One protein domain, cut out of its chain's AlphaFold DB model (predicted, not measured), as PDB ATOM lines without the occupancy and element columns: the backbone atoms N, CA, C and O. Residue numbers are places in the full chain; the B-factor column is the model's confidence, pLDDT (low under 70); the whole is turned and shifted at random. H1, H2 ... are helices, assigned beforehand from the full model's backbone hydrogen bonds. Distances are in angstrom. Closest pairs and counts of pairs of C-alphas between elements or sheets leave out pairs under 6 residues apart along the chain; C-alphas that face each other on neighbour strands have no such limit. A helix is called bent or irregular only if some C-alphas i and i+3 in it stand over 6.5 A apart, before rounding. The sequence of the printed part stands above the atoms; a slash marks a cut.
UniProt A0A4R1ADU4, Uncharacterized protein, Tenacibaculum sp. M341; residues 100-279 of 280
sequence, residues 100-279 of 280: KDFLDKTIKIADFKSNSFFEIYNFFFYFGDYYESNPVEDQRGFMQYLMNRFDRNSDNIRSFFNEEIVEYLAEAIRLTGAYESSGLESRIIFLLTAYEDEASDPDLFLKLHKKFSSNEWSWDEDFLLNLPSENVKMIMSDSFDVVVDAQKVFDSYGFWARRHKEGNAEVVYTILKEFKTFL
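This is residues 100 to 279 of the 280 residues of an uncharacterized protein of Tenacibaculum sp. M341 (UniProt A0A4R1ADU4). Two groups of mostly crossed helices lie end to end along the longest axis, and H11 bridges them along one side. In the first group H2, H3 and H5 pack on H1, which lies at the outer end with one side bare; in the second H6, H7 and H8 pack on H10, with H9 on H6, while H4 packs on H11. The 180 printed residues have eleven named helices, H1 to H11 in chain order, and no named strand: the class is all helix. The whole is compact, with a radius of gyration of the C-alphas of 16.3 A and spans of 42 by 36 by 30 A.

H1, residues 100 to 110, begins at C-alpha 100 (173.975, 118.215, 47.300). H2 is residues 117 to 124, H3 139 to 148, H4 154 to 160 and H5 163 to 175, 18.3 A long. H6, residues 184 to 200, is 26.0 A long and irregular: C-alphas 197 and 200 are 7.1 A apart. H7 is residues 204 to 212, H8 221 to 226 and H9 230 to 236. H10, residues 246 to 262, is 23.8 A long. H11, residues 265 to 278, is 20.2 A long and ends at C-alpha 278 (164.337, 119.935, 60.467).

H1 and H2 form a helical hairpin at a shallow tilt of 23 degrees; their closest C-alphas, of Ala 110 and Ile 120, are 5.6 A apart. H1 touches H3 (Ile 109 and Arg 140, 6.1 A) and H5 (Ile 107 and Ile 173, 7.3 A), by closest C-alphas. H2 only just touches H6, with 3 pairs of C-alphas within 8 A, the closest being Phe 117 and Leu 184 at 6.0 A. By closest C-alphas, H11 touches H5 (Ala 170 and Phe 278, 5.8 A), H6 (Leu 192 and Tyr 269, 6.7 A) and, with residues 267 to 271 alone, H4 (Ser 154 and Val 267, 5.9 A). H6 touches H9 at a shallow tilt of 18 degrees, opposite ways, closest at C-alphas Ala 194 and Val 232, 6.3 A. H10 touches H7 (Phe 205 and Ala 257, 4.2 A), H6 (Leu 191 and Ser 252, 6.1 A) and H8 (Leu 224 and Ala 246, 5.7 A), by closest C-alphas. H3 and H10 are apart. Every O i to N i+4 pair is within hydrogen-bond range in each helix but H6, with 11 of 13.

The C-alphas farthest apart, of Glu 137 and Ser 200, are 43.9 A apart. The printed part has no cut. The link from H2 to H3, residues 125 to 138, is long. The mean pLDDT of the printed part is 79.9; residues 114 to 119, 127 to 137, 199 to 200, 215 to 219 and 238 to 244 are under 70.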
ATOM      1  N   LYS A 100     175.071 119.201  47.219       80.25
ATOM      2  CA  LYS A 100     173.975 118.215  47.300       80.25
ATOM      3  C   LYS A 100     174.407 116.844  46.788       80.25
ATOM      4  O   LYS A 100     174.209 115.858  47.481       80.25
ATOM      5  N   ASP A 101     175.084 116.797  45.643       77.94
ATOM      6  CA  ASP A 101     175.593 115.543  45.067       77.94
ATOM      7  C   ASP A 101     176.682 114.909  45.955       77.94
ATOM      8  O   ASP A 101     176.688 113.704  46.206       77.94
ATOM      9  N   PHE A 102     177.571 115.729  46.529       80.62
ATOM     10  CA  PHE A 102     178.522 115.271  47.545       80.62
ATOM     11  C   PHE A 102     177.825 114.645  48.763       80.62
ATOM     12  O   PHE A 102     178.220 113.572  49.230       80.62
ATOM     13  N   LEU A 103     176.773 115.288  49.266       80.88
ATOM     14  CA  LEU A 103     176.037 114.814  50.432       80.88
ATOM     15  C   LEU A 103     175.195 113.575  50.122       80.88
ATOM     16  O   LEU A 103     175.179 112.665  50.940       80.88
ATOM     17  N   ASP A 104     174.602 113.458  48.935       81.94
ATOM     18  CA  ASP A 104     173.895 112.245  48.502       81.94
ATOM     19  C   ASP A 104     174.818 111.034  48.470       81.94
ATOM     20  O   ASP A 104     174.482 109.955  48.968       81.94
ATOM     21  N   LYS A 105     176.021 111.215  47.914       79.75
ATOM     22  CA  LYS A 105     177.050 110.173  47.913       79.75
ATOM     23  C   LYS A 105     177.474 109.829  49.337       79.75
ATOM     24  O   LYS A 105     177.579 108.648  49.659       79.75
ATOM     25  N   THR A 106     177.633 110.833  50.200       80.75
ATOM     26  CA  THR A 106     177.962 110.637  51.620       80.75
ATOM     27  C   THR A 106     176.864 109.859  52.351       80.75
ATOM     28  O   THR A 106     177.173 108.885  53.026       80.75
ATOM     29  N   ILE A 107     175.586 110.203  52.161       81.25
ATOM     30  CA  ILE A 107     174.438 109.498  52.757       81.25
ATOM     31  C   ILE A 107     174.377 108.049  52.281       81.25
ATOM     32  O   ILE A 107     174.171 107.138  53.082       81.25
ATOM     33  N   LYS A 108     174.582 107.817  50.981       81.75
ATOM     34  CA  LYS A 108     174.586 106.470  50.407       81.75
ATOM     35  C   LYS A 108     175.706 105.606  50.988       81.75
ATOM     36  O   LYS A 108     175.476 104.438  51.277       81.75
ATOM     37  N   ILE A 109     176.900 106.174  51.153       79.62
ATOM     38  CA  ILE A 109     178.070 105.487  51.720       79.62
ATOM     39  C   ILE A 109     177.909 105.259  53.226       79.62
ATOM     40  O   ILE A 109     178.337 104.224  53.737       79.62
ATOM     41  N   ALA A 110     177.278 106.205  53.922       78.06
ATOM     42  CA  ALA A 110     176.929 106.079  55.327       78.06
ATOM     43  C   ALA A 110     175.882 104.990  55.581       78.06
ATOM     44  O   ALA A 110     175.708 104.634  56.739       78.06
ATOM     45  N   ASP A 111     175.214 104.475  54.538       76.56
ATOM     46  CA  ASP A 111     174.260 103.360  54.568       76.56
ATOM     47  C   ASP A 111     173.376 103.357  55.821       76.56
ATOM     48  O   ASP A 111     173.372 102.424  56.623       76.56
ATOM     49  N   PHE A 112     172.618 104.440  56.000       75.88
ATOM     50  CA  PHE A 112     171.807 104.688  57.196       75.88
ATOM     51  C   PHE A 112     170.894 103.518  57.595       75.88
ATOM     52  O   PHE A 112     170.539 103.399  58.762       75.88
ATOM     53  N   LYS A 113     170.511 102.655  56.642       71.25
ATOM     54  CA  LYS A 113     169.663 101.478  56.880       71.25
ATOM     55  C   LYS A 113     170.388 100.325  57.561       71.25
ATOM     56  O   LYS A 113     169.731  99.514  58.202       71.25
ATOM     57  N   SER A 114     171.691 100.178  57.336       69.25
ATOM     58  CA  SER A 114     172.468  99.009  57.775       69.25
ATOM     59  C   SER A 114     173.658  99.359  58.665       69.25
ATOM     60  O   SER A 114     174.252  98.459  59.253       69.25
ATOM     61  N   ASN A 115     173.979 100.642  58.809       66.62
ATOM     62  CA  ASN A 115     175.090 101.106  59.623       66.62
ATOM     63  C   ASN A 115     174.670 101.581  61.014       66.62
ATOM     64  O   ASN A 115     173.547 102.025  61.253       66.62
ATOM     65  N   SER A 116     175.623 101.503  61.941       65.19
ATOM     66  CA  SER A 116     175.452 102.019  63.292       65.19
ATOM     67  C   SER A 116     175.463 103.549  63.309       65.19
ATOM     68  O   SER A 116     176.082 104.207  62.467       65.19
ATOM     69  N   PHE A 117     174.837 104.107  64.345       68.62
ATOM     70  CA  PHE A 117     174.916 105.519  64.712       68.62
ATOM     71  C   PHE A 117     176.339 106.108  64.567       68.62
ATOM     72  O   PHE A 117     176.513 107.202  64.030       68.62
ATOM     73  N   PHE A 118     177.361 105.385  65.040       69.38
ATOM     74  CA  PHE A 118     178.747 105.861  65.072       69.38
ATOM     75  C   PHE A 118     179.293 106.160  63.673       69.38
ATOM     76  O   PHE A 118     179.975 107.164  63.478       69.38
ATOM     77  N   GLU A 119     178.960 105.326  62.684       67.00
ATOM     78  CA  GLU A 119     179.373 105.578  61.306       67.00
ATOM     79  C   GLU A 119     178.694 106.833  60.757       67.00
ATOM     80  O   GLU A 119     179.385 107.719  60.261       67.00
ATOM     81  N   ILE A 120     177.374 106.962  60.932       71.38
ATOM     82  CA  ILE A 120     176.597 108.139  60.508       71.38
ATOM     83  C   ILE A 120     177.191 109.421  61.099       71.38
ATOM     84  O   ILE A 120     177.493 110.374  60.381       71.38
ATOM     85  N   TYR A 121     177.406 109.434  62.411       75.75
ATOM     86  CA  TYR A 121     178.010 110.554  63.117       75.75
ATOM     87  C   TYR A 121     179.396 110.908  62.573       75.75
ATOM     88  O   TYR A 121     179.705 112.094  62.406       75.75
ATOM     89  N   ASN A 122     180.203 109.899  62.230       72.00
ATOM     90  CA  ASN A 122     181.529 110.138  61.689       72.00
ATOM     91  C   ASN A 122     181.535 110.786  60.307       72.00
ATOM     92  O   ASN A 122     182.471 111.511  59.982       72.00
ATOM     93  N   PHE A 123     180.498 110.570  59.503       74.00
ATOM     94  CA  PHE A 123     180.424 111.176  58.177       74.00
ATOM     95  C   PHE A 123     180.031 112.650  58.201       74.00
ATOM     96  O   PHE A 123     180.536 113.408  57.379       74.00
ATOM     97  N   PHE A 124     179.149 113.068  59.111       71.94
ATOM     98  CA  PHE A 124     178.613 114.438  59.098       71.94
ATOM     99  C   PHE A 124     179.263 115.363  60.119       71.94
ATOM    100  O   PHE A 124     179.407 116.556  59.855       71.94
ATOM    101  N   PHE A 125     179.635 114.831  61.283       71.19
ATOM    102  CA  PHE A 125     179.964 115.658  62.441       71.19
ATOM    103  C   PHE A 125     181.370 115.385  62.978       71.19
ATOM    104  O   PHE A 125     182.049 116.322  63.403       71.19
ATOM    105  N   TYR A 126     181.860 114.144  62.937       70.44
ATOM    106  CA  TYR A 126     183.217 113.853  63.399       70.44
ATOM    107  C   TYR A 126     184.263 114.114  62.314       70.44
ATOM    108  O   TYR A 126     184.512 113.297  61.433       70.44
ATOM    109  N   PHE A 127     184.958 115.240  62.433       66.31
ATOM    110  CA  PHE A 127     186.115 115.531  61.595       66.31
ATOM    111  C   PHE A 127     187.385 115.099  62.336       66.31
ATOM    112  O   PHE A 127     187.778 115.701  63.342       66.31
ATOM    113  N   GLY A 128     187.962 113.980  61.899       62.75
ATOM    114  CA  GLY A 128     189.119 113.325  62.500       62.75
ATOM    115  C   GLY A 128     190.452 113.847  61.973       62.75
ATOM    116  O   GLY A 128     190.559 114.254  60.819       62.75
ATOM    117  N   ASP A 129     191.490 113.764  62.799       58.19
ATOM    118  CA  ASP A 129     192.882 113.836  62.345       58.19
ATOM    119  C   ASP A 129     193.383 112.389  62.186       58.19
ATOM    120  O   ASP A 129     194.265 111.930  62.911       58.19
ATOM    121  N   TYR A 130     192.717 111.596  61.338       55.06
ATOM    122  CA  TYR A 130     193.115 110.201  61.132       55.06
ATOM    123  C   TYR A 130     194.443 110.122  60.371       55.06
ATOM    124  O   TYR A 130     194.693 110.887  59.441       55.06
ATOM    125  N   TYR A 131     195.277 109.159  60.772       48.47
ATOM    126  CA  TYR A 131     196.505 108.782  60.076       48.47
ATOM    127  C   TYR A 131     196.195 108.403  58.621       48.47
ATOM    128  O   TYR A 131     195.359 107.543  58.353       48.47
ATOM    129  N   GLU A 132     196.878 109.054  57.683       56.53
ATOM    130  CA  GLU A 132     196.644 108.925  56.244       56.53
ATOM    131  C   GLU A 132     197.389 107.728  55.646       56.53
ATOM    132  O   GLU A 132     198.408 107.890  54.973       56.53
ATOM    133  N   SER A 133     196.891 106.510  55.847       52.56
ATOM    134  CA  SER A 133     197.254 105.416  54.942       52.56
ATOM    135  C   SER A 133     196.199 105.302  53.844       52.56
ATOM    136  O   SER A 133     195.088 104.855  54.083       52.56
ATOM    137  N   ASN A 134     196.591 105.765  52.654       60.41
ATOM    138  CA  ASN A 134     195.979 105.551  51.340       60.41
ATOM    139  C   ASN A 134     194.463 105.863  51.211       60.41
ATOM    140  O   ASN A 134     193.623 104.977  51.339       60.41
ATOM    141  N   PRO A 135     194.078 107.100  50.845       62.91
ATOM    142  CA  PRO A 135     192.677 107.546  50.824       62.91
ATOM    143  C   PRO A 135     191.819 106.952  49.703       62.91
ATOM    144  O   PRO A 135     190.713 107.422  49.464       62.91
ATOM    145  N   VAL A 136     192.349 105.980  48.968       64.81
ATOM    146  CA  VAL A 136     191.769 105.475  47.725       64.81
ATOM    147  C   VAL A 136     191.360 104.004  47.838       64.81
ATOM    148  O   VAL A 136     190.882 103.446  46.860       64.81
ATOM    149  N   GLU A 137     191.525 103.373  49.007       67.25
ATOM    150  CA  GLU A 137     191.201 101.951  49.204       67.25
ATOM    151  C   GLU A 137     189.722 101.643  48.927       67.25
ATOM    152  O   GLU A 137     189.421 100.664  48.250       67.25
ATOM    153  N   ASP A 138     188.801 102.512  49.354       70.12
ATOM    154  CA  ASP A 138     187.377 102.387  49.042       70.12
ATOM    155  C   ASP A 138     186.645 103.750  49.026       70.12
ATOM    156  O   ASP A 138     187.208 104.806  49.327       70.12
ATOM    157  N   GLN A 139     185.359 103.729  48.642       74.69
ATOM    158  CA  GLN A 139     184.484 104.914  48.588       74.69
ATOM    159  C   GLN A 139     184.370 105.632  49.939       74.69
ATOM    160  O   GLN A 139     184.297 106.863  49.994       74.69
ATOM    161  N   ARG A 140     184.341 104.858  51.026       75.69
ATOM    162  CA  ARG A 140     184.162 105.334  52.396       75.69
ATOM    163  C   ARG A 140     185.404 106.078  52.871       75.69
ATOM    164  O   ARG A 140     185.280 107.221  53.310       75.69
ATOM    165  N   GLY A 141     186.579 105.480  52.715       75.56
ATOM    166  CA  GLY A 141     187.871 106.072  53.036       75.56
ATOM    167  C   GLY A 141     188.120 107.357  52.253       75.56
ATOM    168  O   GLY A 141     188.582 108.342  52.830       75.56
ATOM    169  N   PHE A 142     187.719 107.414  50.979       77.31
ATOM    170  CA  PHE A 142     187.855 108.642  50.197       77.31
ATOM    171  C   PHE A 142     186.921 109.765  50.659       77.31
ATOM    172  O   PHE A 142     187.358 110.912  50.766       77.31
ATOM    173  N   MET A 143     185.652 109.478  50.978       77.19
ATOM    174  CA  MET A 143     184.754 110.513  51.522       77.19
ATOM    175  C   MET A 143     185.236 111.024  52.877       77.19
ATOM    176  O   MET A 143     185.264 112.234  53.096       77.19
ATOM    177  N   GLN A 144     185.691 110.128  53.754       75.69
ATOM    178  CA  GLN A 144     186.292 110.511  55.032       75.69
ATOM    179  C   GLN A 144     187.550 111.363  54.830       75.69
ATOM    180  O   GLN A 144     187.732 112.370  55.513       75.69
ATOM    181  N   TYR A 145     188.393 111.016  53.857       77.62
ATOM    182  CA  TYR A 145     189.570 111.802  53.492       77.62
ATOM    183  C   TYR A 145     189.214 113.227  53.046       77.62
ATOM    184  O   TYR A 145     189.865 114.181  53.483       77.62
ATOM    185  N   LEU A 146     188.182 113.383  52.209       78.06
ATOM    186  CA  LEU A 146     187.703 114.698  51.774       78.06
ATOM    187  C   LEU A 146     187.136 115.504  52.949       78.06
ATOM    188  O   LEU A 146     187.521 116.658  53.130       78.06
ATOM    189  N   MET A 147     186.289 114.888  53.780       77.06
ATOM    190  CA  MET A 147     185.704 115.536  54.960       77.06
ATOM    191  C   MET A 147     186.777 115.969  55.964       77.06
ATOM    192  O   MET A 147     186.723 117.080  56.483       77.06
ATOM    193  N   ASN A 148     187.813 115.160  56.189       77.19
ATOM    194  CA  ASN A 148     188.886 115.510  57.120       77.19
ATOM    195  C   ASN A 148     189.739 116.701  56.647       77.19
ATOM    196  O   ASN A 148     190.321 117.381  57.492       77.19
ATOM    197  N   ARG A 149     189.784 116.978  55.337       78.31
ATOM    198  CA  ARG A 149     190.489 118.123  54.724       78.31
ATOM    199  C   ARG A 149     189.640 119.375  54.576       78.31
ATOM    200  O   ARG A 149     190.155 120.404  54.138       78.31
ATOM    201  N   PHE A 150     188.357 119.284  54.902       79.44
ATOM    202  CA  PHE A 150     187.486 120.440  54.946       79.44
ATOM    203  C   PHE A 150     188.077 121.498  55.887       79.44
ATOM    204  O   PHE A 150     188.487 121.175  57.003       79.44
ATOM    205  N   ASP A 151     188.144 122.752  55.438       83.00
ATOM    206  CA  ASP A 151     188.594 123.848  56.293       83.00
ATOM    207  C   ASP A 151     187.558 124.082  57.397       83.00
ATOM    208  O   ASP A 151     186.447 124.550  57.150       83.00
ATOM    209  N   ARG A 152     187.947 123.735  58.625       84.19
ATOM    210  CA  ARG A 152     187.080 123.715  59.807       84.19
ATOM    211  C   ARG A 152     186.959 125.081  60.481       84.19
ATOM    212  O   ARG A 152     186.527 125.144  61.631       84.19
ATOM    213  N   ASN A 153     187.355 126.168  59.824       88.19
ATOM    214  CA  ASN A 153     187.042 127.497  60.331       88.19
ATOM    215  C   ASN A 153     185.513 127.716  60.370       88.19
ATOM    216  O   ASN A 153     184.754 127.092  59.620       88.19
ATOM    217  N   SER A 154     185.054 128.594  61.262       91.88
ATOM    218  CA  SER A 154     183.621 128.756  61.507       91.88
ATOM    219  C   SER A 154     182.842 129.246  60.281       91.88
ATOM    220  O   SER A 154     181.750 128.746  60.009       91.88
ATOM    221  N   ASP A 155     183.418 130.167  59.506       86.81
ATOM    222  CA  ASP A 155     182.783 130.744  58.314       86.81
ATOM    223  C   ASP A 155     182.588 129.699  57.208       86.81
ATOM    224  O   ASP A 155     181.542 129.647  56.557       86.81
ATOM    225  N   ASN A 156     183.572 128.823  57.017       86.50
ATOM    226  CA  ASN A 156     183.535 127.750  56.037       86.50
ATOM    227  C   ASN A 156     182.557 126.665  56.466       86.50
ATOM    228  O   ASN A 156     181.729 126.267  55.646       86.50
ATOM    229  N   ILE A 157     182.571 126.256  57.741       88.56
ATOM    230  CA  ILE A 157     181.565 125.345  58.303       88.56
ATOM    231  C   ILE A 157     180.155 125.892  58.051       88.56
ATOM    232  O   ILE A 157     179.321 125.172  57.500       88.56
ATOM    233  N   ARG A 158     179.894 127.170  58.366       90.69
ATOM    234  CA  ARG A 158     178.577 127.789  58.140       90.69
ATOM    235  C   ARG A 158     178.220 127.895  56.662       90.69
ATOM    236  O   ARG A 158     177.072 127.684  56.286       90.69
ATOM    237  N   SER A 159     179.185 128.241  55.816       86.88
ATOM    238  CA  SER A 159     178.980 128.324  54.370       86.88
ATOM    239  C   SER A 159     178.621 126.958  53.787       86.88
ATOM    240  O   SER A 159     177.737 126.859  52.933       86.88
ATOM    241  N   PHE A 160     179.288 125.894  54.235       85.56
ATOM    242  CA  PHE A 160     179.030 124.531  53.786       85.56
ATOM    243  C   PHE A 160     177.682 124.017  54.296       85.56
ATOM    244  O   PHE A 160     176.838 123.663  53.477       85.56
ATOM    245  N   PHE A 161     177.461 124.067  55.610       87.62
ATOM    246  CA  PHE A 161     176.211 123.706  56.282       87.62
ATOM    247  C   PHE A 161     175.315 124.934  56.477       87.62
ATOM    248  O   PHE A 161     174.963 125.312  57.597       87.62
ATOM    249  N   ASN A 162     174.965 125.582  55.367       87.62
ATOM    250  CA  ASN A 162     173.942 126.620  55.393       87.62
ATOM    251  C   ASN A 162     172.549 125.990  55.577       87.62
ATOM    252  O   ASN A 162     172.387 124.780  55.446       87.62
ATOM    253  N   GLU A 163     171.542 126.815  55.851       90.06
ATOM    254  CA  GLU A 163     170.185 126.349  56.166       90.06
ATOM    255  C   GLU A 163     169.603 125.440  55.072       90.06
ATOM    256  O   GLU A 163     169.129 124.354  55.383       90.06
ATOM    257  N   GLU A 164     169.741 125.816  53.793       89.31
ATOM    258  CA  GLU A 164     169.283 125.001  52.655       89.31
ATOM    259  C   GLU A 164     169.924 123.604  52.654       89.31
ATOM    260  O   GLU A 164     169.268 122.604  52.368       89.31
ATOM    261  N   ILE A 165     171.220 123.520  52.960       88.81
ATOM    262  CA  ILE A 165     171.952 122.253  53.014       88.81
ATOM    263  C   ILE A 165     171.578 121.439  54.256       88.81
ATOM    264  O   ILE A 165     171.476 120.217  54.167       88.81
ATOM    265  N   VAL A 166     171.355 122.084  55.400       89.94
ATOM    266  CA  VAL A 166     170.898 121.421  56.630       89.94
ATOM    267  C   VAL A 166     169.498 120.834  56.426       89.94
ATOM    268  O   VAL A 166     169.295 119.658  56.720       89.94
ATOM    269  N   GLU A 167     168.563 121.607  55.872       90.06
ATOM    270  CA  GLU A 167     167.210 121.149  55.537       90.06
ATOM    271  C   GLU A 167     167.258 119.984  54.540       90.06
ATOM    272  O   GLU A 167     166.636 118.942  54.752       90.06
ATOM    273  N   TYR A 168     168.073 120.121  53.488       89.31
ATOM    274  CA  TYR A 168     168.292 119.063  52.507       89.31
ATOM    275  C   TYR A 168     168.776 117.760  53.149       89.31
ATOM    276  O   TYR A 168     168.263 116.686  52.842       89.31
ATOM    277  N   LEU A 169     169.761 117.848  54.042       86.56
ATOM    278  CA  LEU A 169     170.313 116.691  54.735       86.56
ATOM    279  C   LEU A 169     169.292 116.019  55.644       86.56
ATOM    280  O   LEU A 169     169.192 114.794  55.625       86.56
ATOM    281  N   ALA A 170     168.536 116.796  56.419       86.94
ATOM    282  CA  ALA A 170     167.495 116.260  57.286       86.94
ATOM    283  C   ALA A 170     166.448 115.483  56.470       86.94
ATOM    284  O   ALA A 170     166.124 114.338  56.798       86.94
ATOM    285  N   GLU A 171     165.997 116.053  55.349       87.00
ATOM    286  CA  GLU A 171     165.055 115.399  54.440       87.00
ATOM    287  C   GLU A 171     165.654 114.144  53.791       87.00
ATOM    288  O   GLU A 171     165.024 113.086  53.771       87.00
ATOM    289  N   ALA A 172     166.892 114.216  53.301       85.38
ATOM    290  CA  ALA A 172     167.557 113.079  52.678       85.38
ATOM    291  C   ALA A 172     167.750 111.915  53.666       85.38
ATOM    292  O   ALA A 172     167.505 110.760  53.307       85.38
ATOM    293  N   ILE A 173     168.099 112.202  54.926       83.06
ATOM    294  CA  ILE A 173     168.165 111.205  56.005       83.06
ATOM    295  C   ILE A 173     166.782 110.619  56.283       83.06
ATOM    296  O   ILE A 173     166.647 109.398  56.378       83.06
ATOM    297  N   ARG A 174     165.737 111.447  56.360       83.19
ATOM    298  CA  ARG A 174     164.358 110.980  56.560       83.19
ATOM    299  C   ARG A 174     163.930 110.011  55.458       83.19
ATOM    300  O   ARG A 174     163.373 108.952  55.746       83.19
ATOM    301  N   LEU A 175     164.248 110.324  54.202       86.12
ATOM    302  CA  LEU A 175     163.936 109.486  53.041       86.12
ATOM    303  C   LEU A 175     164.667 108.133  53.044       86.12
ATOM    304  O   LEU A 175     164.237 107.209  52.349       86.12
ATOM    305  N   THR A 176     165.717 107.960  53.856       84.00
ATOM    306  CA  THR A 176     166.318 106.633  54.069       84.00
ATOM    307  C   THR A 176     165.377 105.683  54.812       84.00
ATOM    308  O   THR A 176     165.512 104.471  54.667       84.00
ATOM    309  N   GLY A 177     164.418 106.199  55.591       83.75
ATOM    310  CA  GLY A 177     163.526 105.404  56.436       83.75
ATOM    311  C   GLY A 177     164.208 104.762  57.649       83.75
ATOM    312  O   GLY A 177     163.590 103.936  58.311       83.75
ATOM    313  N   ALA A 178     165.467 105.110  57.930       81.69
ATOM    314  CA  ALA A 178     166.246 104.529  59.023       81.69
ATOM    315  C   ALA A 178     166.479 105.490  60.196       81.69
ATOM    316  O   ALA A 178     167.099 105.103  61.182       81.69
ATOM    317  N   TYR A 179     165.985 106.730  60.102       80.94
ATOM    318  CA  TYR A 179     166.195 107.777  61.104       80.94
ATOM    319  C   TYR A 179     165.840 107.312  62.526       80.94
ATOM    320  O   TYR A 179     166.718 107.304  63.388       80.94
ATOM    321  N   GLU A 180     164.614 106.826  62.739       80.31
ATOM    322  CA  GLU A 180     164.118 106.380  64.053       80.31
ATOM    323  C   GLU A 180     164.967 105.245  64.650       80.31
ATOM    324  O   GLU A 180     165.261 105.232  65.841       80.31
ATOM    325  N   SER A 181     165.418 104.303  63.817       77.81
ATOM    326  CA  SER A 181     166.244 103.169  64.251       77.81
ATOM    327  C   SER A 181     167.735 103.494  64.376       77.81
ATOM    328  O   SER A 181     168.486 102.700  64.936       77.81
ATOM    329  N   SER A 182     168.186 104.628  63.833       76.31
ATOM    330  CA  SER A 182     169.613 104.958  63.734       76.31
ATOM    331  C   SER A 182     170.215 105.512  65.022       76.31
ATOM    332  O   SER A 182     171.434 105.601  65.107       76.31
ATOM    333  N   GLY A 183     169.402 105.946  65.993       79.69
ATOM    334  CA  GLY A 183     169.879 106.629  67.206       79.69
ATOM    335  C   GLY A 183     170.444 108.040  66.972       79.69
ATOM    336  O   GLY A 183     170.983 108.648  67.899       79.69
ATOM    337  N   LEU A 184     170.330 108.580  65.749       81.50
ATOM    338  CA  LEU A 184     170.834 109.910  65.398       81.50
ATOM    339  C   LEU A 184     170.161 111.022  66.212       81.50
ATOM    340  O   LEU A 184     170.847 111.934  66.671       81.50
ATOM    341  N   GLU A 185     168.847 110.935  66.425       83.88
ATOM    342  CA  GLU A 185     168.096 111.912  67.219       83.88
ATOM    343  C   GLU A 185     168.644 112.006  68.645       83.88
ATOM    344  O   GLU A 185     169.089 113.070  69.080       83.88
ATOM    345  N   SER A 186     168.685 110.871  69.348       81.81
ATOM    346  CA  SER A 186     169.195 110.773  70.715       81.81
ATOM    347  C   SER A 186     170.615 111.317  70.814       81.81
ATOM    348  O   SER A 186     170.943 112.013  71.775       81.81
ATOM    349  N   ARG A 187     171.458 111.088  69.797       83.50
ATOM    350  CA  ARG A 187     172.790 111.693  69.757       83.50
ATOM    351  C   ARG A 187     172.748 113.204  69.618       83.50
ATOM    352  O   ARG A 187     173.497 113.878  70.316       83.50
ATOM    353  N   ILE A 188     171.972 113.746  68.687       87.94
ATOM    354  CA  ILE A 188     171.919 115.197  68.491       87.94
ATOM    355  C   ILE A 188     171.427 115.858  69.776       87.94
ATOM    356  O   ILE A 188     172.035 116.822  70.234       87.94
ATOM    357  N   ILE A 189     170.401 115.287  70.413       88.81
ATOM    358  CA  ILE A 189     169.935 115.717  71.735       88.81
ATOM    359  C   ILE A 189     171.080 115.660  72.745       88.81
ATOM    360  O   ILE A 189     171.312 116.643  73.448       88.81
ATOM    361  N   PHE A 190     171.827 114.557  72.783       86.81
ATOM    362  CA  PHE A 190     172.973 114.413  73.668       86.81
ATOM    363  C   PHE A 190     174.014 115.518  73.452       86.81
ATOM    364  O   PHE A 190     174.425 116.177  74.402       86.81
ATOM    365  N   LEU A 191     174.452 115.720  72.208       90.19
ATOM    366  CA  LEU A 191     175.486 116.692  71.864       90.19
ATOM    367  C   LEU A 191     175.039 118.103  72.238       90.19
ATOM    368  O   LEU A 191     175.810 118.833  72.855       90.19
ATOM    369  N   LEU A 192     173.800 118.469  71.913       92.25
ATOM    370  CA  LEU A 192     173.240 119.768  72.275       92.25
ATOM    371  C   LEU A 192     173.191 119.955  73.793       92.25
ATOM    372  O   LEU A 192     173.657 120.977  74.288       92.25
ATOM    373  N   THR A 193     172.713 118.949  74.526       90.88
ATOM    374  CA  THR A 193     172.607 119.021  75.990       90.88
ATOM    375  C   THR A 193     173.985 119.133  76.634       90.88
ATOM    376  O   THR A 193     174.184 119.993  77.480       90.88
ATOM    377  N   ALA A 194     174.959 118.321  76.211       89.81
ATOM    378  CA  ALA A 194     176.318 118.375  76.748       89.81
ATOM    379  C   ALA A 194     176.988 119.738  76.504       89.81
ATOM    380  O   ALA A 194     177.747 120.208  77.341       89.81
ATOM    381  N   TYR A 195     176.706 120.392  75.374       91.44
ATOM    382  CA  TYR A 195     177.198 121.746  75.122       91.44
ATOM    383  C   TYR A 195     176.526 122.790  76.024       91.44
ATOM    384  O   TYR A 195     177.191 123.674  76.556       91.44
ATOM    385  N   GLU A 196     175.204 122.698  76.188       90.25
ATOM    386  CA  GLU A 196     174.404 123.648  76.970       90.25
ATOM    387  C   GLU A 196     174.685 123.564  78.472       90.25
ATOM    388  O   GLU A 196     174.795 124.589  79.142       90.25
ATOM    389  N   ASP A 197     174.806 122.348  78.992       84.44
ATOM    390  CA  ASP A 197     174.971 122.065  80.415       84.44
ATOM    391  C   ASP A 197     176.347 122.518  80.936       84.44
ATOM    392  O   ASP A 197     176.477 123.094  82.019       84.44
ATOM    393  N   GLU A 198     177.369 122.376  80.095       78.69
ATOM    394  CA  GLU A 198     178.754 122.718  80.423       78.69
ATOM    395  C   GLU A 198     179.132 124.157  80.047       78.69
ATOM    396  O   GLU A 198     180.269 124.582  80.256       78.69
ATOM    397  N   ALA A 199     178.177 124.959  79.559       67.62
ATOM    398  CA  ALA A 199     178.382 126.379  79.262       67.62
ATOM    399  C   ALA A 199     178.819 127.203  80.496       67.62
ATOM    400  O   ALA A 199     179.246 128.352  80.367       67.62
ATOM    401  N   SER A 200     178.712 126.618  81.694       65.75
ATOM    402  CA  SER A 200     179.121 127.207  82.969       65.75
ATOM    403  C   SER A 200     180.621 127.063  83.301       65.75
ATOM    404  O   SER A 200     181.129 127.893  84.059       65.75
ATOM    405  N   ASP A 201     181.353 126.100  82.714       80.31
ATOM    406  CA  ASP A 201     182.828 126.018  82.769       80.31
ATOM    407  C   ASP A 201     183.412 126.199  81.354       80.31
ATOM    408  O   ASP A 201     183.636 125.220  80.636       80.31
ATOM    409  N   PRO A 202     183.715 127.445  80.941       70.50
ATOM    410  CA  PRO A 202     184.193 127.734  79.588       70.50
ATOM    411  C   PRO A 202     185.525 127.046  79.248       70.50
ATOM    412  O   PRO A 202     185.855 126.894  78.070       70.50
ATOM    413  N   ASP A 203     186.282 126.597  80.255       84.56
ATOM    414  CA  ASP A 203     187.557 125.913  80.063       84.56
ATOM    415  C   ASP A 203     187.438 124.382  80.088       84.56
ATOM    416  O   ASP A 203     188.427 123.702  79.787       84.56
ATOM    417  N   LEU A 204     186.279 123.808  80.438       88.69
ATOM    418  CA  LEU A 204     186.111 122.357  80.584       88.69
ATOM    419  C   LEU A 204     186.560 121.617  79.325       88.69
ATOM    420  O   LEU A 204     187.442 120.759  79.379       88.69
ATOM    421  N   PHE A 205     186.013 121.991  78.171       88.56
ATOM    422  CA  PHE A 205     186.312 121.337  76.900       88.56
ATOM    423  C   PHE A 205     187.778 121.497  76.475       88.56
ATOM    424  O   PHE A 205     188.358 120.575  75.900       88.56
ATOM    425  N   LEU A 206     188.435 122.606  76.830       86.38
ATOM    426  CA  LEU A 206     189.872 122.782  76.593       86.38
ATOM    427  C   LEU A 206     190.720 121.886  77.511       86.38
ATOM    428  O   LEU A 206     191.733 121.332  77.067       86.38
ATOM    429  N   LYS A 207     190.318 121.704  78.777       87.56
ATOM    430  CA  LYS A 207     190.954 120.752  79.710       87.56
ATOM    431  C   LYS A 207     190.768 119.313  79.221       87.56
ATOM    432  O   LYS A 207     191.737 118.555  79.172       87.56
ATOM    433  N   LEU A 208     189.555 118.962  78.792       88.81
ATOM    434  CA  LEU A 208     189.231 117.655  78.224       88.81
ATOM    435  C   LEU A 208     190.017 117.383  76.949       88.81
ATOM    436  O   LEU A 208     190.565 116.298  76.814       88.81
ATOM    437  N   HIS A 209     190.179 118.368  76.062       88.00
ATOM    438  CA  HIS A 209     191.004 118.202  74.866       88.00
ATOM    439  C   HIS A 209     192.445 117.832  75.232       88.00
ATOM    440  O   HIS A 209     193.016 116.921  74.635       88.00
ATOM    441  N   LYS A 210     193.046 118.516  76.217       86.88
ATOM    442  CA  LYS A 210     194.403 118.193  76.696       86.88
ATOM    443  C   LYS A 210     194.482 116.769  77.248       86.88
ATOM    444  O   LYS A 210     195.441 116.071  76.938       86.88
ATOM    445  N   LYS A 211     193.474 116.342  78.019       84.25
ATOM    446  CA  LYS A 211     193.386 114.979  78.561       84.25
ATOM    447  C   LYS A 211     193.239 113.945  77.438       84.25
ATOM    448  O   LYS A 211     194.060 113.042  77.347       84.25
ATOM    449  N   PHE A 212     192.277 114.133  76.535       81.56
ATOM    450  CA  PHE A 212     191.984 113.225  75.421       81.56
ATOM    451  C   PHE A 212     193.068 113.165  74.340       81.56
ATOM    452  O   PHE A 212     193.151 112.188  73.606       81.56
ATOM    453  N   SER A 213     193.918 114.187  74.249       78.38
ATOM    454  CA  SER A 213     195.069 114.197  73.334       78.38
ATOM    455  C   SER A 213     196.350 113.649  73.968       78.38
ATOM    456  O   SER A 213     197.399 113.663  73.323       78.38
ATOM    457  N   SER A 214     196.316 113.240  75.239       76.56
ATOM    458  CA  SER A 214     197.488 112.680  75.909       76.56
ATOM    459  C   SER A 214     197.728 111.230  75.471       76.56
ATOM    460  O   SER A 214     196.796 110.502  75.141       76.56
ATOM    461  N   ASN A 215     198.989 110.789  75.483       61.91
ATOM    462  CA  ASN A 215     199.363 109.404  75.160       61.91
ATOM    463  C   ASN A 215     199.021 108.407  76.288       61.91
ATOM    464  O   ASN A 215     199.434 107.249  76.229       61.91
ATOM    465  N   GLU A 216     198.312 108.842  77.331       61.84
ATOM    466  CA  GLU A 216     197.881 107.987  78.431       61.84
ATOM    467  C   GLU A 216     196.647 107.194  77.982       61.84
ATOM    468  O   GLU A 216     195.518 107.664  78.023       61.84
ATOM    469  N   TRP A 217     196.893 105.978  77.492       50.38
ATOM    470  CA  TRP A 217     195.900 105.102  76.854       50.38
ATOM    471  C   TRP A 217     194.840 104.506  77.796       50.38
ATOM    472  O   TRP A 217     193.964 103.777  77.336       50.38
ATOM    473  N   SER A 218     194.901 104.785  79.099       58.75
ATOM    474  CA  SER A 218     193.871 104.372  80.050       58.75
ATOM    475  C   SER A 218     192.956 105.552  80.349       58.75
ATOM    476  O   SER A 218     193.235 106.363  81.237       58.75
ATOM    477  N   TRP A 219     191.857 105.649  79.606       67.69
ATOM    478  CA  TRP A 219     190.750 106.490  80.033       67.69
ATOM    479  C   TRP A 219     190.186 105.889  81.315       67.69
ATOM    480  O   TRP A 219     189.759 104.740  81.337       67.69
ATOM    481  N   ASP A 220     190.255 106.656  82.393       79.38
ATOM    482  CA  ASP A 220     189.602 106.315  83.647       79.38
ATOM    483  C   ASP A 220     188.079 106.301  83.409       79.38
ATOM    484  O   ASP A 220     187.474 107.351  83.171       79.38
ATOM    485  N   GLU A 221     187.481 105.106  83.382       81.69
ATOM    486  CA  GLU A 221     186.039 104.924  83.179       81.69
ATOM    487  C   GLU A 221     185.239 105.650  84.263       81.69
ATOM    488  O   GLU A 221     184.245 106.297  83.940       81.69
ATOM    489  N   ASP A 222     185.711 105.649  85.515       84.50
ATOM    490  CA  ASP A 222     185.044 106.362  86.606       84.50
ATOM    491  C   ASP A 222     185.052 107.870  86.341       84.50
ATOM    492  O   ASP A 222     184.052 108.554  86.572       84.50
ATOM    493  N   PHE A 223     186.146 108.410  85.800       85.81
ATOM    494  CA  PHE A 223     186.183 109.807  85.371       85.81
ATOM    495  C   PHE A 223     185.164 110.092  84.262       85.81
ATOM    496  O   PHE A 223     184.454 111.091  84.348       85.81
ATOM    497  N   LEU A 224     185.083 109.242  83.232       85.19
ATOM    498  CA  LEU A 224     184.137 109.430  82.127       85.19
ATOM    499  C   LEU A 224     182.688 109.336  82.609       85.19
ATOM    500  O   LEU A 224     181.883 110.191  82.266       85.19
ATOM    501  N   LEU A 225     182.351 108.358  83.443       86.69
ATOM    502  CA  LEU A 225     180.989 108.174  83.948       86.69
ATOM    503  C   LEU A 225     180.549 109.286  84.913       86.69
ATOM    504  O   LEU A 225     179.351 109.522  85.067       86.69
ATOM    505  N   ASN A 226     181.495 109.992  85.536       86.88
ATOM    506  CA  ASN A 226     181.223 111.138  86.406       86.88
ATOM    507  C   ASN A 226     181.351 112.499  85.706       86.88
ATOM    508  O   ASN A 226     181.077 113.516  86.341       86.88
ATOM    509  N   LEU A 227     181.767 112.531  84.438       87.06
ATOM    510  CA  LEU A 227     181.927 113.772  83.687       87.06
ATOM    511  C   LEU A 227     180.586 114.472  83.401       87.06
ATOM    512  O   LEU A 227     180.524 115.673  83.640       87.06
ATOM    513  N   PRO A 228     179.524 113.783  82.933       87.62
ATOM    514  CA  PRO A 228     178.264 114.445  82.643       87.62
ATOM    515  C   PRO A 228     177.472 114.780  83.901       87.62
ATOM    516  O   PRO A 228     177.497 114.025  84.876       87.62
ATOM    517  N   SER A 229     176.694 115.863  83.867       87.00
ATOM    518  CA  SER A 229     175.708 116.119  84.917       87.00
ATOM    519  C   SER A 229     174.612 115.056  84.946       87.00
ATOM    520  O   SER A 229     174.394 114.317  83.985       87.00
ATOM    521  N   GLU A 230     173.847 115.023  86.037       86.38
ATOM    522  CA  GLU A 230     172.697 114.124  86.162       86.38
ATOM    523  C   GLU A 230     171.659 114.329  85.051       86.38
ATOM    524  O   GLU A 230     171.089 113.352  84.574       86.38
ATOM    525  N   ASN A 231     171.456 115.563  84.573       85.12
ATOM    526  CA  ASN A 231     170.552 115.831  83.452       85.12
ATOM    527  C   ASN A 231     171.058 115.171  82.160       85.12
ATOM    528  O   ASN A 231     170.306 114.493  81.458       85.12
ATOM    529  N   VAL A 232     172.355 115.320  81.878       85.88
ATOM    530  CA  VAL A 232     172.994 114.711  80.711       85.88
ATOM    531  C   VAL A 232     172.974 113.181  80.820       85.88
ATOM    532  O   VAL A 232     172.613 112.515  79.850       85.88
ATOM    533  N   LYS A 233     173.256 112.607  81.998       85.25
ATOM    534  CA  LYS A 233     173.157 111.154  82.249       85.25
ATOM    535  C   LYS A 233     171.749 110.615  81.996       85.25
ATOM    536  O   LYS A 233     171.612 109.572  81.366       85.25
ATOM    537  N   MET A 234     170.715 111.338  82.427       82.56
ATOM    538  CA  MET A 234     169.313 110.946  82.238       82.56
ATOM    539  C   MET A 234     168.908 110.892  80.756       82.56
ATOM    540  O   MET A 234     168.076 110.080  80.365       82.56
ATOM    541  N   ILE A 235     169.505 111.752  79.926       81.19
ATOM    542  CA  ILE A 235     169.313 111.764  78.470       81.19
ATOM    543  C   ILE A 235     170.117 110.644  77.787       81.19
ATOM    544  O   ILE A 235     169.712 110.157  76.734       81.19
ATOM    545  N   MET A 236     171.251 110.230  78.366       76.06
ATOM    546  CA  MET A 236     172.074 109.125  77.849       76.06
ATOM    547  C   MET A 236     171.529 107.744  78.143       76.06
ATOM    548  O   MET A 236     171.797 106.824  77.368       76.06
ATOM    549  N   SER A 237     170.885 107.582  79.295       72.00
ATOM    550  CA  SER A 237     170.281 106.316  79.679       72.00
ATOM    551  C   SER A 237     169.148 106.009  78.711       72.00
ATOM    552  O   SER A 237     168.206 106.796  78.587       72.00
ATOM    553  N   ASP A 238     169.238 104.871  78.024       62.75
ATOM    554  CA  ASP A 238     168.108 104.370  77.254       62.75
ATOM    555  C   ASP A 238     166.941 104.140  78.228       62.75
ATOM    556  O   ASP A 238     167.137 103.788  79.391       62.75
ATOM    557  N   SER A 239     165.702 104.317  77.772       50.75
ATOM    558  CA  SER A 239     164.491 104.245  78.611       50.75
ATOM    559  C   SER A 239     164.288 102.909  79.351       50.75
ATOM    560  O   SER A 239     163.383 102.797  80.180       50.75
ATOM    561  N   PHE A 240     165.145 101.917  79.090       38.50
ATOM    562  CA  PHE A 240     165.160 100.593  79.705       38.50
ATOM    563  C   PHE A 240     166.493 100.212  80.376       38.50
ATOM    564  O   PHE A 240     166.532  99.165  81.020       38.50
ATOM    565  N   ASP A 241     167.549 101.031  80.275       46.19
ATOM    566  CA  ASP A 241     168.874 100.729  80.833       46.19
ATOM    567  C   ASP A 241     169.486 101.958  81.526       46.19
ATOM    568  O   ASP A 241     169.711 103.006  80.926       46.19
ATOM    569  N   VAL A 242     169.773 101.823  82.823       49.28
ATOM    570  CA  VAL A 242     170.291 102.910  83.687       49.28
ATOM    571  C   VAL A 242     171.804 103.122  83.491       49.28
ATOM    572  O   VAL A 242     172.413 103.979  84.127       49.28
ATOM    573  N   VAL A 243     172.445 102.331  82.626       59.28
ATOM    574  CA  VAL A 243     173.902 102.334  82.473       59.28
ATOM    575  C   VAL A 243     174.312 103.289  81.358       59.28
ATOM    576  O   VAL A 243     174.081 103.042  80.175       59.28
ATOM    577  N   VAL A 244     174.956 104.388  81.748       65.38
ATOM    578  CA  VAL A 244     175.642 105.283  80.816       65.38
ATOM    579  C   VAL A 244     176.857 104.557  80.245       65.38
ATOM    580  O   VAL A 244     177.702 104.065  80.985       65.38
ATOM    581  N   ASP A 245     176.953 104.505  78.921       78.31
ATOM    582  CA  ASP A 245     178.117 103.957  78.231       78.31
ATOM    583  C   ASP A 245     179.257 104.991  78.225       78.31
ATOM    584  O   ASP A 245     179.125 106.083  77.657       78.31
ATOM    585  N   ALA A 246     180.386 104.642  78.847       81.75
ATOM    586  CA  ALA A 246     181.580 105.482  78.901       81.75
ATOM    587  C   ALA A 246     182.080 105.876  77.498       81.75
ATOM    588  O   ALA A 246     182.562 106.996  77.318       81.75
ATOM    589  N   GLN A 247     181.897 105.017  76.486       79.62
ATOM    590  CA  GLN A 247     182.249 105.327  75.101       79.62
ATOM    591  C   GLN A 247     181.369 106.450  74.540       79.62
ATOM    592  O   GLN A 247     181.881 107.396  73.938       79.62
ATOM    593  N   LYS A 248     180.051 106.415  74.801       79.62
ATOM    594  CA  LYS A 248     179.133 107.491  74.387       79.62
ATOM    595  C   LYS A 248     179.546 108.830  75.005       79.62
ATOM    596  O   LYS A 248     179.455 109.850  74.314       79.62
ATOM    597  N   VAL A 249     180.004 108.832  76.265       85.69
ATOM    598  CA  VAL A 249     180.504 110.041  76.947       85.69
ATOM    599  C   VAL A 249     181.784 110.524  76.282       85.69
ATOM    600  O   VAL A 249     181.863 111.687  75.885       85.69
ATOM    601  N   PHE A 250     182.760 109.626  76.127       84.38
ATOM    602  CA  PHE A 250     184.044 109.925  75.504       84.38
ATOM    603  C   PHE A 250     183.862 110.548  74.120       84.38
ATOM    604  O   PHE A 250     184.405 111.619  73.855       84.38
ATOM    605  N   ASP A 251     183.039 109.943  73.262       81.62
ATOM    606  CA  ASP A 251     182.843 110.422  71.897       81.62
ATOM    607  C   ASP A 251     182.236 111.827  71.863       81.62
ATOM    608  O   ASP A 251     182.579 112.636  71.003       81.62
ATOM    609  N   SER A 252     181.309 112.134  72.771       86.38
ATOM    610  CA  SER A 252     180.612 113.423  72.765       86.38
ATOM    611  C   SER A 252     181.383 114.543  73.439       86.38
ATOM    612  O   SER A 252     181.456 115.658  72.927       86.38
ATOM    613  N   TYR A 253     181.958 114.270  74.604       88.75
ATOM    614  CA  TYR A 253     182.794 115.251  75.278       88.75
ATOM    615  C   TYR A 253     184.095 115.446  74.499       88.75
ATOM    616  O   TYR A 253     184.594 116.564  74.413       88.75
ATOM    617  N   GLY A 254     184.606 114.394  73.850       87.50
ATOM    618  CA  GLY A 254     185.723 114.457  72.912       87.50
ATOM    619  C   GLY A 254     185.405 115.266  71.657       87.50
ATOM    620  O   GLY A 254     186.234 116.069  71.219       87.50
ATOM    621  N   PHE A 255     184.192 115.127  71.119       88.56
ATOM    622  CA  PHE A 255     183.692 115.973  70.037       88.56
ATOM    623  C   PHE A 255     183.772 117.451  70.400       88.56
ATOM    624  O   PHE A 255     184.471 118.208  69.722       88.56
ATOM    625  N   TRP A 256     183.124 117.854  71.495       90.56
ATOM    626  CA  TRP A 256     183.097 119.250  71.917       90.56
ATOM    627  C   TRP A 256     184.476 119.759  72.323       90.56
ATOM    628  O   TRP A 256     184.873 120.836  71.885       90.56
ATOM    629  N   ALA A 257     185.266 118.954  73.035       90.19
ATOM    630  CA  ALA A 257     186.667 119.247  73.325       90.19
ATOM    631  C   ALA A 257     187.453 119.623  72.060       90.19
ATOM    632  O   ALA A 257     188.177 120.624  72.039       90.19
ATOM    633  N   ARG A 258     187.270 118.868  70.969       87.81
ATOM    634  CA  ARG A 258     187.880 119.196  69.679       87.81
ATOM    635  C   ARG A 258     187.300 120.471  69.074       87.81
ATOM    636  O   ARG A 258     188.084 121.321  68.665       87.81
ATOM    637  N   ARG A 259     185.972 120.628  69.026       89.31
ATOM    638  CA  ARG A 259     185.339 121.824  68.436       89.31
ATOM    639  C   ARG A 259     185.769 123.119  69.142       89.31
ATOM    640  O   ARG A 259     186.052 124.124  68.495       89.31
ATOM    641  N   HIS A 260     185.889 123.088  70.470       91.12
ATOM    642  CA  HIS A 260     186.391 124.217  71.262       91.12
ATOM    643  C   HIS A 260     187.853 124.531  70.939       91.12
ATOM    644  O   HIS A 260     188.203 125.692  70.741       91.12
ATOM    645  N   LYS A 261     188.705 123.506  70.827       89.62
ATOM    646  CA  LYS A 261     190.113 123.669  70.437       89.62
ATOM    647  C   LYS A 261     190.276 124.204  69.008       89.62
ATOM    648  O   LYS A 261     191.209 124.958  68.753       89.62
ATOM    649  N   GLU A 262     189.390 123.826  68.092       88.00
ATOM    650  CA  GLU A 262     189.353 124.346  66.717       88.00
ATOM    651  C   GLU A 262     188.716 125.749  66.619       88.00
ATOM    652  O   GLU A 262     188.816 126.387  65.575       88.00
ATOM    653  N   GLY A 263     188.085 126.254  67.687       90.81
ATOM    654  CA  GLY A 263     187.420 127.561  67.698       90.81
ATOM    655  C   GLY A 263     186.095 127.601  66.928       90.81
ATOM    656  O   GLY A 263     185.646 128.680  66.549       90.81
ATOM    657  N   ASN A 264     185.469 126.444  66.692       91.50
ATOM    658  CA  ASN A 264     184.262 126.303  65.868       91.50
ATOM    659  C   ASN A 264     183.052 125.701  66.609       91.50
ATOM    660  O   ASN A 264     182.047 125.360  65.986       91.50
ATOM    661  N   ALA A 265     183.114 125.582  67.937       91.88
ATOM    662  CA  ALA A 265     182.046 124.974  68.733       91.88
ATOM    663  C   ALA A 265     180.685 125.669  68.569       91.88
ATOM    664  O   ALA A 265     179.685 124.998  68.334       91.88
ATOM    665  N   GLU A 266     180.649 127.001  68.607       93.69
ATOM    666  CA  GLU A 266     179.399 127.768  68.530       93.69
ATOM    667  C   GLU A 266     178.672 127.596  67.186       93.69
ATOM    668  O   GLU A 266     177.453 127.395  67.147       93.69
ATOM    669  N   VAL A 267     179.412 127.623  66.071       93.81
ATOM    670  CA  VAL A 267     178.808 127.434  64.745       93.81
ATOM    671  C   VAL A 267     178.289 126.007  64.576       93.81
ATOM    672  O   VAL A 267     177.206 125.804  64.034       93.81
ATOM    673  N   VAL A 268     179.015 125.014  65.098       92.94
ATOM    674  CA  VAL A 268     178.601 123.608  65.047       92.94
ATOM    675  C   VAL A 268     177.373 123.373  65.924       92.94
ATOM    676  O   VAL A 268     176.445 122.695  65.493       92.94
ATOM    677  N   TYR A 269     177.319 123.974  67.114       94.06
ATOM    678  CA  TYR A 269     176.130 123.967  67.967       94.06
ATOM    679  C   TYR A 269     174.918 124.567  67.246       94.06
ATOM    680  O   TYR A 269     173.850 123.957  67.225       94.06
ATOM    681  N   THR A 270     175.097 125.707  66.576       94.94
ATOM    682  CA  THR A 270     174.043 126.338  65.769       94.94
ATOM    683  C   THR A 270     173.539 125.405  64.666       94.94
ATOM    684  O   THR A 270     172.333 125.199  64.544       94.94
ATOM    685  N   ILE A 271     174.446 124.770  63.920       93.69
ATOM    686  CA  ILE A 271     174.090 123.803  62.871       93.69
ATOM    687  C   ILE A 271     173.340 122.602  63.450       93.69
ATOM    688  O   ILE A 271     172.322 122.208  62.894       93.69
ATOM    689  N   LEU A 272     173.790 122.033  64.575       92.81
ATOM    690  CA  LEU A 272     173.111 120.902  65.219       92.81
ATOM    691  C   LEU A 272     171.691 121.265  65.680       92.81
ATOM    692  O   LEU A 272     170.794 120.427  65.599       92.81
ATOM    693  N   LYS A 273     171.459 122.507  66.124       94.38
ATOM    694  CA  LYS A 273     170.111 122.993  66.460       94.38
ATOM    695  C   LYS A 273     169.215 123.132  65.243       94.38
ATOM    696  O   LYS A 273     168.054 122.731  65.305       94.38
ATOM    697  N   GLU A 274     169.733 123.701  64.158       93.75
ATOM    698  CA  GLU A 274     169.000 123.773  62.890       93.75
ATOM    699  C   GLU A 274     168.660 122.358  62.411       93.75
ATOM    700  O   GLU A 274     167.505 122.068  62.119       93.75
ATOM    701  N   PHE A 275     169.625 121.437  62.468       89.81
ATOM    702  CA  PHE A 275     169.425 120.034  62.119       89.81
ATOM    703  C   PHE A 275     168.305 119.399  62.952       89.81
ATOM    704  O   PHE A 275     167.380 118.823  62.394       89.81
ATOM    705  N   LYS A 276     168.322 119.586  64.279       89.94
ATOM    706  CA  LYS A 276     167.245 119.136  65.178       89.94
ATOM    707  C   LYS A 276     165.879 119.750  64.846       89.94
ATOM    708  O   LYS A 276     164.866 119.137  65.137       89.94
ATOM    709  N   THR A 277     165.843 120.953  64.277       91.81
ATOM    710  CA  THR A 277     164.586 121.628  63.909       91.81
ATOM    711  C   THR A 277     163.960 121.026  62.652       91.81
ATOM    712  O   THR A 277     162.738 121.014  62.525       91.81
ATOM    713  N   PHE A 278     164.788 120.539  61.723       88.06
ATOM    714  CA  PHE A 278     164.337 119.935  60.467       88.06
ATOM    715  C   PHE A 278     164.169 118.415  60.537       88.06
ATOM    716  O   PHE A 278     163.506 117.829  59.681       88.06
ATOM    717  N   LEU A 279     164.772 117.769  61.533       82.50
ATOM    718  CA  LEU A 279     164.518 116.368  61.830       82.50
ATOM    719  C   LEU A 279     163.138 116.193  62.502       82.50
ATOM    720  O   LEU A 279     162.721 117.080  63.248       82.50
TER     721      LEU A 279